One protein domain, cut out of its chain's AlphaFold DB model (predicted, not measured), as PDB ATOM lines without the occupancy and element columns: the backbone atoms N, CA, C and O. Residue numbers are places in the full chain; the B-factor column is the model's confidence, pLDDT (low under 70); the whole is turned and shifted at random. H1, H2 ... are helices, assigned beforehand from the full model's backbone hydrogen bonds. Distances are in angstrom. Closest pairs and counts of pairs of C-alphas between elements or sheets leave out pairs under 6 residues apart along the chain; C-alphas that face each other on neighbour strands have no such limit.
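AT A GLANCE: This is residues 67 to 167 of the 310 residues of an uncharacterized protein of Planctopirus limnophila (strain ATCC 43296 / DSM 3776 / IFAM 1008 / 290) (UniProt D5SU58). Four longer helices, H3, H4, H6 and H1, make a crossed cluster in which contacts run round in a ring, H3 to H4 to H6 to H1 and back to H3. From the end of H3 a long loop, residues 111 to 123, reaches away from this body and folds back to H4, while short H2 and H5 lie toward its rim. The printed part has 101 residues with six named helices, H1 to H6 in chain order, and no named strand; the class is all helix. It is compact, with a radius of gyration of the C-alphas of 14.0 A and spans of 42 by 32 by 30 A.

HOW THE PARTS SIT: H3, residues 93 to 110, touches H4, residues 124 to 136, with residues 100 to 108 alone, at a steep tilt of 53 degrees, opposite ways; the C-alphas of Ile 104 and Tyr 127 are closest, 6.2 A. H4, the hub, touches H6, residues 150 to 166, at a steep tilt of 63 degrees, opposite ways, closest at the C-alphas of Ala 125 and Leu 155, 4.7 A. H6 touches H1, residues 67 to 79, opposite ways at 37 degrees, only just a steep tilt; the C-alphas of Ala 72 and Ser 164 are closest, 4.8 A. H1 touches residues 93 to 98 of H3 alone, about perpendicular at 73 degrees, closest at the C-alphas of Asp 74 and Trp 94, 5.3 A. H1 and H4 are apart, as are H3 and H6. H2, residues 82 to 85, only just touches H4, with 3 pairs of C-alphas within 8 A, the closest those of Ser 85 and Leu 135, 5.9 A. H5, residues 144 to 147, is close to but not clearly touching H6, the C-alphas of Tyr 147 and Leu 153 being closest at 5.1 A. Each O i to N i+4 pair is within hydrogen-bond range in H1, H3 and H6, and 8 of 9 in H4; H2 and H5 are too short for such a pair.

IN THESE COORDINATES: H3 is 26.6 A long, H6 24.0 A, H4 18.8 A and H1 18.3 A. H1 begins at C-alpha 67 (47.368, 32.587, -25.679), H3 ends at C-alpha 110 (23.928, 42.968, -28.402), and H6 ends at C-alpha 166 (46.115, 41.687, -18.572).

THE WHOLE: The C-alphas of Gly 117 and Ser 145 are the two farthest apart, 43.3 A. The printed part has no cut; the link from H3 to H4 is long. Mean pLDDT of the printed part is 92.1, and no printed residue is under 70.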
ATOM      1  N   LEU A  67      46.542  33.168 -26.743       95.00
ATOM      2  CA  LEU A  67      47.368  32.587 -25.679       95.00
ATOM      3  C   LEU A  67      47.098  33.238 -24.307       95.00
ATOM      4  O   LEU A  67      47.082  32.555 -23.288       95.00
ATOM      5  N   ARG A  68      46.849  34.556 -24.262       95.06
ATOM      6  CA  ARG A  68      46.482  35.254 -23.014       95.06
ATOM      7  C   ARG A  68      45.105  34.807 -22.529       95.06
ATOM      8  O   ARG A  68      44.935  34.573 -21.335       95.06
ATOM      9  N   MET A  69      44.156  34.650 -23.454       97.31
ATOM     10  CA  MET A  69      42.824  34.123 -23.155       97.31
ATOM     11  C   MET A  69      42.898  32.702 -22.586       97.31
ATOM     12  O   MET A  69      42.320  32.445 -21.534       97.31
ATOM     13  N   GLU A  70      43.646  31.807 -23.233       96.75
ATOM     14  CA  GLU A  70      43.880  30.432 -22.780       96.75
ATOM     15  C   GLU A  70      44.447  30.399 -21.357       96.75
ATOM     16  O   GLU A  70      43.853  29.780 -20.473       96.75
ATOM     17  N   ILE A  71      45.548  31.119 -21.107       95.81
ATOM     18  CA  ILE A  71      46.204  31.147 -19.792       95.81
ATOM     19  C   ILE A  71      45.251  31.673 -18.712       95.81
ATOM     20  O   ILE A  71      45.196  31.113 -17.615       95.81
ATOM     21  N   ALA A  72      44.508  32.746 -18.992       97.06
ATOM     22  CA  ALA A  72      43.589  33.334 -18.025       97.06
ATOM     23  C   ALA A  72      42.409  32.403 -17.713       97.06
ATOM     24  O   ALA A  72      42.063  32.224 -16.546       97.06
ATOM     25  N   LEU A  73      41.821  31.771 -18.732       97.44
ATOM     26  CA  LEU A  73      40.721  30.823 -18.557       97.44
ATOM     27  C   LEU A  73      41.166  29.567 -17.808       97.44
ATOM     28  O   LEU A  73      40.470  29.134 -16.894       97.44
ATOM     29  N   ASP A  74      42.325  29.002 -18.149       95.69
ATOM     30  CA  ASP A  74      42.877  27.828 -17.467       95.69
ATOM     31  C   ASP A  74      43.169  28.116 -15.984       95.69
ATOM     32  O   ASP A  74      42.800  27.329 -15.109       95.69
ATOM     33  N   LYS A  75      43.744  29.285 -15.671       95.88
ATOM     34  CA  LYS A  75      43.930  29.725 -14.280       95.88
ATOM     35  C   LYS A  75      42.606  29.868 -13.539       95.88
ATOM     36  O   LYS A  75      42.499  29.387 -12.415       95.88
ATOM     37  N   THR A  76      41.602  30.489 -14.158       96.81
ATOM     38  CA  THR A  76      40.269  30.639 -13.559       96.81
ATOM     39  C   THR A  76      39.617  29.278 -13.304       96.81
ATOM     40  O   THR A  76      39.081  29.043 -12.225       96.81
ATOM     41  N   LEU A  77      39.712  28.338 -14.249       94.94
ATOM     42  CA  LEU A  77      39.186  26.982 -14.070       94.94
ATOM     43  C   LEU A  77      39.793  26.271 -12.860       94.94
ATOM     44  O   LEU A  77      39.072  25.589 -12.127       94.94
ATOM     45  N   LYS A  78      41.108  26.422 -12.676       93.31
ATOM     46  CA  LYS A  78      41.858  25.818 -11.572       93.31
ATOM     47  C   LYS A  78      41.524  26.474 -10.236       93.31
ATOM     48  O   LYS A  78      41.207  25.752  -9.298       93.31
ATOM     49  N   GLU A  79      41.541  27.805 -10.166       94.12
ATOM     50  CA  GLU A  79      41.282  28.550  -8.924       94.12
ATOM     51  C   GLU A  79      39.906  28.233  -8.341       94.12
ATOM     52  O   GLU A  79      39.766  27.947  -7.156       94.12
ATOM     53  N   PHE A  80      38.887  28.238  -9.196       94.88
ATOM     54  CA  PHE A  80      37.499  28.088  -8.769       94.88
ATOM     55  C   PHE A  80      36.980  26.658  -8.930       94.88
ATOM     56  O   PHE A  80      35.775  26.426  -8.848       94.88
ATOM     57  N   ASN A  81      37.868  25.691  -9.185       91.62
ATOM     58  CA  ASN A  81      37.545  24.268  -9.296       91.62
ATOM     59  C   ASN A  81      36.384  23.952 -10.270       91.62
ATOM     60  O   ASN A  81      35.639  22.988 -10.095       91.62
ATOM     61  N   MET A  82      36.218  24.772 -11.313       91.44
ATOM     62  CA  MET A  82      35.062  24.713 -12.219       91.44
ATOM     63  C   MET A  82      35.041  23.436 -13.068       91.44
ATOM     64  O   MET A  82      33.979  22.991 -13.502       91.44
ATOM     65  N   TRP A  83      36.209  22.830 -13.294       83.00
ATOM     66  CA  TRP A  83      36.375  21.651 -14.145       83.00
ATOM     67  C   TRP A  83      35.533  20.448 -13.691       83.00
ATOM     68  O   TRP A  83      35.076  19.684 -14.541       83.00
ATOM     69  N   ASN A  84      35.267  20.306 -12.386       81.00
ATOM     70  CA  ASN A  84      34.459  19.211 -11.835       81.00
ATOM     71  C   ASN A  84      33.002  19.229 -12.309       81.00
ATOM     72  O   ASN A  84      32.357  18.184 -12.368       81.00
ATOM     73  N   SER A  85      32.497  20.402 -12.683       82.12
ATOM     74  CA  SER A  85      31.100  20.604 -13.087       82.12
ATOM     75  C   SER A  85      30.966  20.901 -14.576       82.12
ATOM     76  O   SER A  85      29.891  21.239 -15.072       82.12
ATOM     77  N   MET A  86      32.054  20.763 -15.334       81.25
ATOM     78  CA  MET A  86      32.034  20.883 -16.785       81.25
ATOM     79  C   MET A  86      31.731  19.532 -17.432       81.25
ATOM     80  O   MET A  86      32.184  18.477 -16.994       81.25
ATOM     81  N   THR A  87      30.971  19.553 -18.530       76.75
ATOM     82  CA  THR A  87      30.774  18.340 -19.335       76.75
ATOM     83  C   THR A  87      32.103  17.965 -19.970       76.75
ATOM     84  O   THR A  87      32.695  18.789 -20.666       76.75
ATOM     85  N   ARG A  88      32.535  16.717 -19.770       76.62
ATOM     86  CA  ARG A  88      33.713  16.166 -20.442       76.62
ATOM     87  C   ARG A  88      33.484  16.198 -21.952       76.62
ATOM     88  O   ARG A  88      32.608  15.505 -22.465       76.62
ATOM     89  N   LYS A  89      34.249  17.033 -22.646       79.00
ATOM     90  CA  LYS A  89      34.318  17.099 -24.106       79.00
ATOM     91  C   LYS A  89      35.757  16.809 -24.539       79.00
ATOM     92  O   LYS A  89      36.663  17.079 -23.752       79.00
ATOM     93  N   PRO A  90      35.979  16.271 -25.750       81.19
ATOM     94  CA  PRO A  90      37.315  16.236 -26.335       81.19
ATOM     95  C   PRO A  90      37.905  17.651 -26.390       81.19
ATOM     96  O   PRO A  90      37.175  18.590 -26.713       81.19
ATOM     97  N   GLY A  91      39.196  17.783 -26.089       85.31
ATOM     98  CA  GLY A  91      39.897  19.070 -26.041       85.31
ATOM     99  C   GLY A  91      40.294  19.500 -24.629       85.31
ATOM    100  O   GLY A  91      40.067  18.787 -23.645       85.31
ATOM    101  N   ALA A  92      40.921  20.667 -24.535       89.19
ATOM    102  CA  ALA A  92      41.330  21.234 -23.259       89.19
ATOM    103  C   ALA A  92      40.120  21.892 -22.561       89.19
ATOM    104  O   ALA A  92      39.316  22.557 -23.217       89.19
ATOM    105  N   PRO A  93      39.968  21.774 -21.226       90.19
ATOM    106  CA  PRO A  93      38.825  22.347 -20.506       90.19
ATOM    107  C   PRO A  93      38.585  23.843 -20.770       90.19
ATOM    108  O   PRO A  93      37.435  24.285 -20.838       90.19
ATOM    109  N   TRP A  94      39.656  24.619 -20.968       93.31
ATOM    110  CA  TRP A  94      39.568  26.052 -21.246       93.31
ATOM    111  C   TRP A  94      38.855  26.361 -22.570       93.31
ATOM    112  O   TRP A  94      38.164  27.372 -22.640       93.31
ATOM    113  N   GLU A  95      38.939  25.494 -23.587       93.62
ATOM    114  CA  GLU A  95      38.294  25.702 -24.894       93.62
ATOM    115  C   GLU A  95      36.769  25.690 -24.760       93.62
ATOM    116  O   GLU A  95      36.058  26.493 -25.369       93.62
ATOM    117  N   TYR A  96      36.244  24.799 -23.913       90.75
ATOM    118  CA  TYR A  96      34.812  24.746 -23.649       90.75
ATOM    119  C   TYR A  96      34.344  25.951 -22.825       90.75
ATOM    120  O   TYR A  96      33.295  26.526 -23.131       90.75
ATOM    121  N   LEU A  97      35.121  26.370 -21.817       93.25
ATOM    122  CA  LEU A  97      34.817  27.590 -21.066       93.25
ATOM    123  C   LEU A  97      34.852  28.822 -21.979       93.25
ATOM    124  O   LEU A  97      33.957  29.662 -21.898       93.25
ATOM    125  N   TRP A  98      35.837  28.896 -22.877       95.56
ATOM    126  CA  TRP A  98      35.985  29.962 -23.861       95.56
ATOM    127  C   TRP A  98      34.729  30.116 -24.720       95.56
ATOM    128  O   TRP A  98      34.175  31.208 -24.782       95.56
ATOM    129  N   GLN A  99      34.218  29.026 -25.299       93.75
ATOM    130  CA  GLN A  99      32.996  29.055 -26.115       93.75
ATOM    131  C   GLN A  99      31.785  29.607 -25.346       93.75
ATOM    132  O   GLN A  99      30.984  30.366 -25.895       93.75
ATOM    133  N   ILE A 100      31.635  29.227 -24.071       93.69
ATOM    134  CA  ILE A 100      30.548  29.726 -23.219       93.69
ATOM    135  C   ILE A 100      30.736  31.221 -22.943       93.69
ATOM    136  O   ILE A 100      29.797  32.000 -23.112       93.69
ATOM    137  N   TYR A 101      31.934  31.605 -22.506       96.69
ATOM    138  CA  TYR A 101      32.260  32.968 -22.114       96.69
ATOM    139  C   TYR A 101      32.152  33.937 -23.297       96.69
ATOM    140  O   TYR A 101      31.476  34.958 -23.185       96.69
ATOM    141  N   GLN A 102      32.729  33.586 -24.449       96.75
ATOM    142  CA  GLN A 102      32.672  34.382 -25.672       96.75
ATOM    143  C   GLN A 102      31.225  34.686 -26.067       96.75
ATOM    144  O   GLN A 102      30.860  35.852 -26.215       96.75
ATOM    145  N   LYS A 103      30.380  33.650 -26.144       96.56
ATOM    146  CA  LYS A 103      28.962  33.814 -26.479       96.56
ATOM    147  C   LYS A 103      28.243  34.733 -25.490       96.56
ATOM    148  O   LYS A 103      27.473  35.594 -25.895       96.56
ATOM    149  N   ILE A 104      28.511  34.583 -24.191       96.88
ATOM    150  CA  ILE A 104      27.919  35.440 -23.155       96.88
ATOM    151  C   ILE A 104      28.326  36.907 -23.333       96.88
ATOM    152  O   ILE A 104      27.479  37.790 -23.165       96.88
ATOM    153  N   VAL A 105      29.592  37.181 -23.652       95.75
ATOM    154  CA  VAL A 105      30.087  38.543 -23.894       95.75
ATOM    155  C   VAL A 105      29.428  39.138 -25.141       95.75
ATOM    156  O   VAL A 105      28.938  40.265 -25.086       95.75
ATOM    157  N   GLU A 106      29.372  38.386 -26.242       93.94
ATOM    158  CA  GLU A 106      28.740  38.805 -27.501       93.94
ATOM    159  C   GLU A 106      27.245  39.103 -27.315       93.94
ATOM    160  O   GLU A 106      26.793  40.209 -27.623       93.94
ATOM    161  N   ASP A 107      26.498  38.178 -26.706       94.19
ATOM    162  CA  ASP A 107      25.071  38.345 -26.412       94.19
ATOM    163  C   ASP A 107      24.827  39.569 -25.514       94.19
ATOM    164  O   ASP A 107      23.889  40.339 -25.726       94.19
ATOM    165  N   SER A 108      25.688  39.790 -24.514       92.19
ATOM    166  CA  SER A 108      25.548  40.926 -23.595       92.19
ATOM    167  C   SER A 108      25.813  42.270 -24.278       92.19
ATOM    168  O   SER A 108      25.152  43.251 -23.941       92.19
ATOM    169  N   LYS A 109      26.728  42.324 -25.255       86.81
ATOM    170  CA  LYS A 109      26.951  43.526 -26.076       86.81
ATOM    171  C   LYS A 109      25.744  43.832 -26.965       86.81
ATOM    172  O   LYS A 109      25.358  44.991 -27.067       86.81
ATOM    173  N   LEU A 110      25.120  42.810 -27.555       88.06
ATOM    174  CA  LEU A 110      23.928  42.968 -28.402       88.06
ATOM    175  C   LEU A 110      22.688  43.417 -27.616       88.06
ATOM    176  O   LEU A 110      21.852  44.149 -28.139       88.06
ATOM    177  N   GLN A 111      22.564  42.986 -26.360       89.06
ATOM    178  CA  GLN A 111      21.429  43.317 -25.490       89.06
ATOM    179  C   GLN A 111      21.584  44.653 -24.748       89.06
ATOM    180  O   GLN A 111      20.660  45.075 -24.043       89.06
ATOM    181  N   ALA A 112      22.740  45.308 -24.857       86.69
ATOM    182  CA  ALA A 112      23.019  46.514 -24.098       86.69
ATOM    183  C   ALA A 112      22.117  47.680 -24.532       86.69
ATOM    184  O   ALA A 112      22.035  48.044 -25.704       86.69
ATOM    185  N   LYS A 113      21.449  48.295 -23.554       85.38
ATOM    186  CA  LYS A 113      20.536  49.423 -23.766       85.38
ATOM    187  C   LYS A 113      21.284  50.748 -23.602       85.38
ATOM    188  O   LYS A 113      21.185  51.384 -22.556       85.38
ATOM    189  N   VAL A 114      22.026  51.155 -24.628       85.56
ATOM    190  CA  VAL A 114      22.692  52.472 -24.695       85.56
ATOM    191  C   VAL A 114      22.138  53.306 -25.849       85.56
ATOM    192  O   VAL A 114      21.502  52.761 -26.756       85.56
ATOM    193  N   LYS A 115      22.317  54.635 -25.814       85.94
ATOM    194  CA  LYS A 115      21.837  55.488 -26.912       85.94
ATOM    195  C   LYS A 115      22.568  55.114 -28.205       85.94
ATOM    196  O   LYS A 115      23.712  54.661 -28.191       85.94
ATOM    197  N   LYS A 116      21.917  55.336 -29.349       82.56
ATOM    198  CA  LYS A 116      22.529  55.091 -30.660       82.56
ATOM    199  C   LYS A 116      23.831  55.895 -30.786       82.56
ATOM    200  O   LYS A 116      23.809  57.111 -30.641       82.56
ATOM    201  N   GLY A 117      24.932  55.207 -31.089       82.94
ATOM    202  CA  GLY A 117      26.266  55.803 -31.213       82.94
ATOM    203  C   GLY A 117      27.110  55.757 -29.934       82.94
ATOM    204  O   GLY A 117      28.308  56.007 -30.007       82.94
ATOM    205  N   GLU A 118      26.533  55.393 -28.787       89.62
ATOM    206  CA  GLU A 118      27.293  55.162 -27.555       89.62
ATOM    207  C   GLU A 118      27.809  53.720 -27.494       89.62
ATOM    208  O   GLU A 118      27.180  52.787 -27.996       89.62
ATOM    209  N   THR A 119      28.970  53.534 -26.865       90.75
ATOM    210  CA  THR A 119      29.566  52.205 -26.686       90.75
ATOM    211  C   THR A 119      29.142  51.630 -25.333       90.75
ATOM    212  O   THR A 119      29.388  52.273 -24.308       90.75
ATOM    213  N   PRO A 120      28.518  50.442 -25.293       92.75
ATOM    214  CA  PRO A 120      28.114  49.823 -24.040       92.75
ATOM    215  C   PRO A 120      29.311  49.279 -23.262       92.75
ATOM    216  O   PRO A 120      30.284  48.812 -23.853       92.75
ATOM    217  N   ASP A 121      29.194  49.274 -21.936       93.81
ATOM    218  CA  ASP A 121      30.166  48.636 -21.045       93.81
ATOM    219  C   ASP A 121      29.461  47.816 -19.958       93.81
ATOM    220  O   ASP A 121      29.257  48.280 -18.833       93.81
ATOM    221  N   PRO A 122      28.995  46.602 -20.295       91.75
ATOM    222  CA  PRO A 122      28.283  45.779 -19.334       91.75
ATOM    223  C   PRO A 122      29.203  45.320 -18.195       91.75
ATOM    224  O   PRO A 122      30.393  45.070 -18.390       91.75
ATOM    225  N   ASN A 123      28.618  45.147 -17.009       95.62
ATOM    226  CA  ASN A 123      29.311  44.647 -15.825       95.62
ATOM    227  C   ASN A 123      29.920  43.252 -16.080       95.62
ATOM    228  O   ASN A 123      29.193  42.281 -16.298       95.62
ATOM    229  N   MET A 124      31.244  43.131 -15.982       97.06
ATOM    230  CA  MET A 124      31.978  41.886 -16.220       97.06
ATOM    231  C   MET A 124      31.648  40.775 -15.216       97.06
ATOM    232  O   MET A 124      31.685  39.601 -15.585       97.06
ATOM    233  N   ALA A 125      31.260  41.107 -13.981       97.88
ATOM    234  CA  ALA A 125      30.773  40.111 -13.022       97.88
ATOM    235  C   ALA A 125      29.495  39.425 -13.532       97.88
ATOM    236  O   ALA A 125      29.317  38.224 -13.348       97.88
ATOM    237  N   SER A 126      28.643  40.136 -14.280       97.06
ATOM    238  CA  SER A 126      27.430  39.538 -14.856       97.06
ATOM    239  C   SER A 126      27.728  38.463 -15.910       97.06
ATOM    240  O   SER A 126      26.931  37.539 -16.086       97.06
ATOM    241  N   TYR A 127      28.884  38.529 -16.586       97.25
ATOM    242  CA  TYR A 127      29.307  37.473 -17.508       97.25
ATOM    243  C   TYR A 127      29.580  36.185 -16.744       97.25
ATOM    244  O   TYR A 127      29.043  35.131 -17.084       97.25
ATOM    245  N   TRP A 128      30.349  36.284 -15.663       97.88
ATOM    246  CA  TRP A 128      30.686  35.149 -14.812       97.88
ATOM    247  C   TRP A 128      29.472  34.600 -14.074       97.88
ATOM    248  O   TRP A 128      29.321  33.385 -13.998       97.88
ATOM    249  N   ARG A 129      28.523  35.455 -13.688       97.38
ATOM    250  CA  ARG A 129      27.237  35.011 -13.143       97.38
ATOM    251  C   ARG A 129      26.466  34.123 -14.119       97.38
ATOM    252  O   ARG A 129      25.941  33.080 -13.729       97.38
ATOM    253  N   LYS A 130      26.432  34.501 -15.404       96.38
ATOM    254  CA  LYS A 130      25.816  33.704 -16.480       96.38
ATOM    255  C   LYS A 130      26.594  32.412 -16.766       96.38
ATOM    256  O   LYS A 130      25.969  31.397 -17.074       96.38
ATOM    257  N   VAL A 131      27.929  32.430 -16.671       95.50
ATOM    258  CA  VAL A 131      28.769  31.220 -16.776       95.50
ATOM    259  C   VAL A 131      28.424  30.252 -15.645       95.50
ATOM    260  O   VAL A 131      28.086  29.103 -15.915       95.50
ATOM    261  N   LEU A 132      28.436  30.727 -14.397       94.25
ATOM    262  CA  LEU A 132      28.123  29.931 -13.212       94.25
ATOM    263  C   LEU A 132      26.712  29.351 -13.270       94.25
ATOM    264  O   LEU A 132      26.554  28.162 -13.035       94.25
ATOM    265  N   GLY A 133      25.710  30.120 -13.702       92.38
ATOM    266  CA  GLY A 133      24.347  29.598 -13.865       92.38
ATOM    267  C   GLY A 133      24.246  28.428 -14.859       92.38
ATOM    268  O   GLY A 133      23.380  27.567 -14.719       92.38
ATOM    269  N   LYS A 134      25.150  28.337 -15.847       88.94
ATOM    270  CA  LYS A 134      25.254  27.164 -16.740       88.94
ATOM    271  C   LYS A 134      26.001  25.986 -16.101       88.94
ATOM    272  O   LYS A 134      25.805  24.852 -16.541       88.94
ATOM    273  N   LEU A 135      26.864  26.237 -15.116       84.19
ATOM    274  CA  LEU A 135      27.606  25.215 -14.367       84.19
ATOM    275  C   LEU A 135      26.812  24.670 -13.168       84.19
ATOM    276  O   LEU A 135      26.894  23.479 -12.892       84.19
ATOM    277  N   GLU A 136      25.990  25.482 -12.497       76.69
ATOM    278  CA  GLU A 136      25.100  25.053 -11.400       76.69
ATOM    279  C   GLU A 136      24.110  23.978 -11.836       76.69
ATOM    280  O   GLU A 136      23.877  23.014 -11.110       76.69
ATOM    281  N   GLN A 137      23.619  24.067 -13.076       75.00
ATOM    282  CA  GLN A 137      22.811  23.019 -13.714       75.00
ATOM    283  C   GLN A 137      23.508  21.641 -13.721       75.00
ATOM    284  O   GLN A 137      22.880  20.632 -14.029       75.00
ATOM    285  N   LYS A 138      24.806  21.590 -13.389       76.81
ATOM    286  CA  LYS A 138      25.662  20.404 -13.317       76.81
ATOM    287  C   LYS A 138      26.274  20.198 -11.924       76.81
ATOM    288  O   LYS A 138      27.337  19.596 -11.814       76.81
ATOM    289  N   SER A 139      25.604  20.666 -10.866       81.75
ATOM    290  CA  SER A 139      26.016  20.469  -9.462       81.75
ATOM    291  C   SER A 139      27.371  21.103  -9.107       81.75
ATOM    292  O   SER A 139      28.181  20.508  -8.398       81.75
ATOM    293  N   TYR A 140      27.643  22.306  -9.622       87.62
ATOM    294  CA  TYR A 140      28.789  23.101  -9.176       87.62
ATOM    295  C   TYR A 140      28.650  23.513  -7.712       87.62
ATOM    296  O   TYR A 140      27.592  23.967  -7.292       87.62
ATOM    297  N   SER A 141      29.729  23.336  -6.950       88.44
ATOM    298  CA  SER A 141      29.835  23.728  -5.546       88.44
ATOM    299  C   SER A 141      31.182  24.396  -5.299       88.44
ATOM    300  O   SER A 141      32.166  24.135  -5.998       88.44
ATOM    301  N   TYR A 142      31.210  25.283  -4.314       92.81
ATOM    302  CA  TYR A 142      32.374  26.075  -3.950       92.81
ATOM    303  C   TYR A 142      32.288  26.457  -2.468       92.81
ATOM    304  O   TYR A 142      31.256  26.276  -1.823       92.81
ATOM    305  N   ASP A 143      33.385  26.964  -1.912       93.50
ATOM    306  CA  ASP A 143      33.436  27.361  -0.507       93.50
ATOM    307  C   ASP A 143      32.799  28.748  -0.297       93.50
ATOM    308  O   ASP A 143      33.454  29.779  -0.462       93.50
ATOM    309  N   GLU A 144      31.519  28.787   0.078       94.12
ATOM    310  CA  GLU A 144      30.798  30.034   0.386       94.12
ATOM    311  C   GLU A 144      31.435  30.827   1.540       94.12
ATOM    312  O   GLU A 144      31.319  32.052   1.585       94.12
ATOM    313  N   SER A 145      32.169  30.175   2.452       94.12
ATOM    314  CA  SER A 145      32.862  30.870   3.546       94.12
ATOM    315  C   SER A 145      34.048  31.706   3.058       94.12
ATOM    316  O   SER A 145      34.458  32.657   3.726       94.12
ATOM    317  N   ILE A 146      34.577  31.388   1.875       94.06
ATOM    318  CA  ILE A 146      35.624  32.155   1.199       94.06
ATOM    319  C   ILE A 146      34.999  33.086   0.162       94.06
ATOM    320  O   ILE A 146      35.304  34.281   0.139       94.06
ATOM    321  N   TYR A 147      34.139  32.543  -0.697       96.44
ATOM    322  CA  TYR A 147      33.713  33.210  -1.922       96.44
ATOM    323  C   TYR A 147      32.399  33.982  -1.806       96.44
ATOM    324  O   TYR A 147      32.218  34.917  -2.586       96.44
ATOM    325  N   GLY A 148      31.559  33.693  -0.812       96.12
ATOM    326  CA  GLY A 148      30.267  34.358  -0.624       96.12
ATOM    327  C   GLY A 148      29.163  33.798  -1.507       96.12
ATOM    328  O   GLY A 148      29.248  32.664  -1.973       96.12
ATOM    329  N   ASP A 149      28.111  34.575  -1.732       95.00
ATOM    330  CA  ASP A 149      27.043  34.167  -2.648       95.00
ATOM    331  C   ASP A 149      27.501  34.161  -4.125       95.00
ATOM    332  O   ASP A 149      28.659  34.430  -4.459       95.00
ATOM    333  N   LEU A 150      26.597  33.820  -5.047       94.94
ATOM    334  CA  LEU A 150      26.926  33.734  -6.473       94.94
ATOM    335  C   LEU A 150      27.336  35.074  -7.085       94.94
ATOM    336  O   LEU A 150      28.103  35.077  -8.052       94.94
ATOM    337  N   ASP A 151      26.833  36.194  -6.577       96.44
ATOM    338  CA  ASP A 151      27.168  37.518  -7.092       96.44
ATOM    339  C   ASP A 151      28.553  37.940  -6.573       96.44
ATOM    340  O   ASP A 151      29.394  38.399  -7.355       96.44
ATOM    341  N   GLU A 152      28.848  37.666  -5.299       97.69
ATOM    342  CA  GLU A 152      30.176  37.841  -4.706       97.69
ATOM    343  C   GLU A 152      31.237  36.950  -5.369       97.69
ATOM    344  O   GLU A 152      32.333  37.422  -5.695       97.69
ATOM    345  N   LEU A 153      30.920  35.676  -5.618       97.75
ATOM    346  CA  LEU A 153      31.789  34.754  -6.343       97.75
ATOM    347  C   LEU A 153      32.029  35.253  -7.774       97.75
ATOM    348  O   LEU A 153      33.170  35.288  -8.232       97.75
ATOM    349  N   SER A 154      30.980  35.690  -8.476       98.31
ATOM    350  CA  SER A 154      31.094  36.215  -9.844       98.31
ATOM    351  C   SER A 154      32.010  37.434  -9.924       98.31
ATOM    352  O   SER A 154      32.788  37.562 -10.871       98.31
ATOM    353  N   LEU A 155      31.949  38.315  -8.923       98.62
ATOM    354  CA  LEU A 155      32.833  39.469  -8.807       98.62
ATOM    355  C   LEU A 155      34.296  39.049  -8.590       98.62
ATOM    356  O   LEU A 155      35.185  39.541  -9.291       98.62
ATOM    357  N   LYS A 156      34.544  38.107  -7.673       98.56
ATOM    358  CA  LYS A 156      35.886  37.558  -7.408       98.56
ATOM    359  C   LYS A 156      36.474  36.875  -8.646       98.56
ATOM    360  O   LYS A 156      37.648  37.087  -8.955       98.56
ATOM    361  N   ILE A 157      35.663  36.120  -9.392       98.50
ATOM    362  CA  ILE A 157      36.072  35.510 -10.663       98.50
ATOM    363  C   ILE A 157      36.393  36.585 -11.703       98.50
ATOM    364  O   ILE A 157      37.427  36.494 -12.361       98.50
ATOM    365  N   ALA A 158      35.541  37.605 -11.851       98.50
ATOM    366  CA  ALA A 158      35.749  38.670 -12.831       98.50
ATOM    367  C   ALA A 158      37.087  39.382 -12.620       98.50
ATOM    368  O   ALA A 158      37.855  39.532 -13.570       98.50
ATOM    369  N   TRP A 159      37.389  39.753 -11.375       98.19
ATOM    370  CA  TRP A 159      38.677  40.341 -11.031       98.19
ATOM    371  C   TRP A 159      39.836  39.362 -11.275       98.19
ATOM    372  O   TRP A 159      40.805  39.723 -11.941       98.19
ATOM    373  N   PHE A 160      39.734  38.116 -10.792       98.00
ATOM    374  CA  PHE A 160      40.810  37.120 -10.907       98.00
ATOM    375  C   PHE A 160      41.158  36.835 -12.370       98.00
ATOM    376  O   PHE A 160      42.332  36.757 -12.749       98.00
ATOM    377  N   PHE A 161      40.128  36.704 -13.206       98.00
ATOM    378  CA  PHE A 161      40.271  36.504 -14.636       98.00
ATOM    379  C   PHE A 161      40.966  37.698 -15.295       98.00
ATOM    380  O   PHE A 161      41.936  37.501 -16.021       98.00
ATOM    381  N   GLN A 162      40.537  38.930 -15.000       97.25
ATOM    382  CA  GLN A 162      41.138  40.136 -15.579       97.25
ATOM    383  C   GLN A 162      42.594  40.336 -15.132       97.25
ATOM    384  O   GLN A 162      43.470  40.595 -15.962       97.25
ATOM    385  N   ALA A 163      42.896  40.095 -13.854       96.00
ATOM    386  CA  ALA A 163      44.265  40.092 -13.343       96.00
ATOM    387  C   ALA A 163      45.134  39.016 -14.025       96.00
ATOM    388  O   ALA A 163      46.302  39.263 -14.326       96.00
ATOM    389  N   SER A 164      44.563  37.844 -14.325       96.44
ATOM    390  CA  SER A 164      45.237  36.770 -15.070       96.44
ATOM    391  C   SER A 164      45.375  37.045 -16.570       96.44
ATOM    392  O   SER A 164      46.234  36.436 -17.208       96.44
ATOM    393  N   LEU A 165      44.544  37.927 -17.129       96.00
ATOM    394  CA  LEU A 165      44.480  38.223 -18.558       96.00
ATOM    395  C   LEU A 165      45.403  39.370 -18.971       96.00
ATOM    396  O   LEU A 165      46.072  39.293 -20.007       96.00
ATOM    397  N   GLN A 166      45.417  40.453 -18.196       94.38
ATOM    398  CA  GLN A 166      46.115  41.687 -18.572       94.38
ATOM    399  C   GLN A 166      47.297  42.023 -17.668       94.38
ATOM    400  O   GLN A 166      48.106  42.876 -18.037       94.38
ATOM    401  N   GLY A 167      47.421  41.345 -16.522       93.81
ATOM    402  CA  GLY A 167      48.337  41.771 -15.469       93.81
ATOM    403  C   GLY A 167      47.953  43.147 -14.949       93.81
ATOM    404  O   GLY A 167      47.185  43.878 -15.575       93.81
TER     405      GLY A 167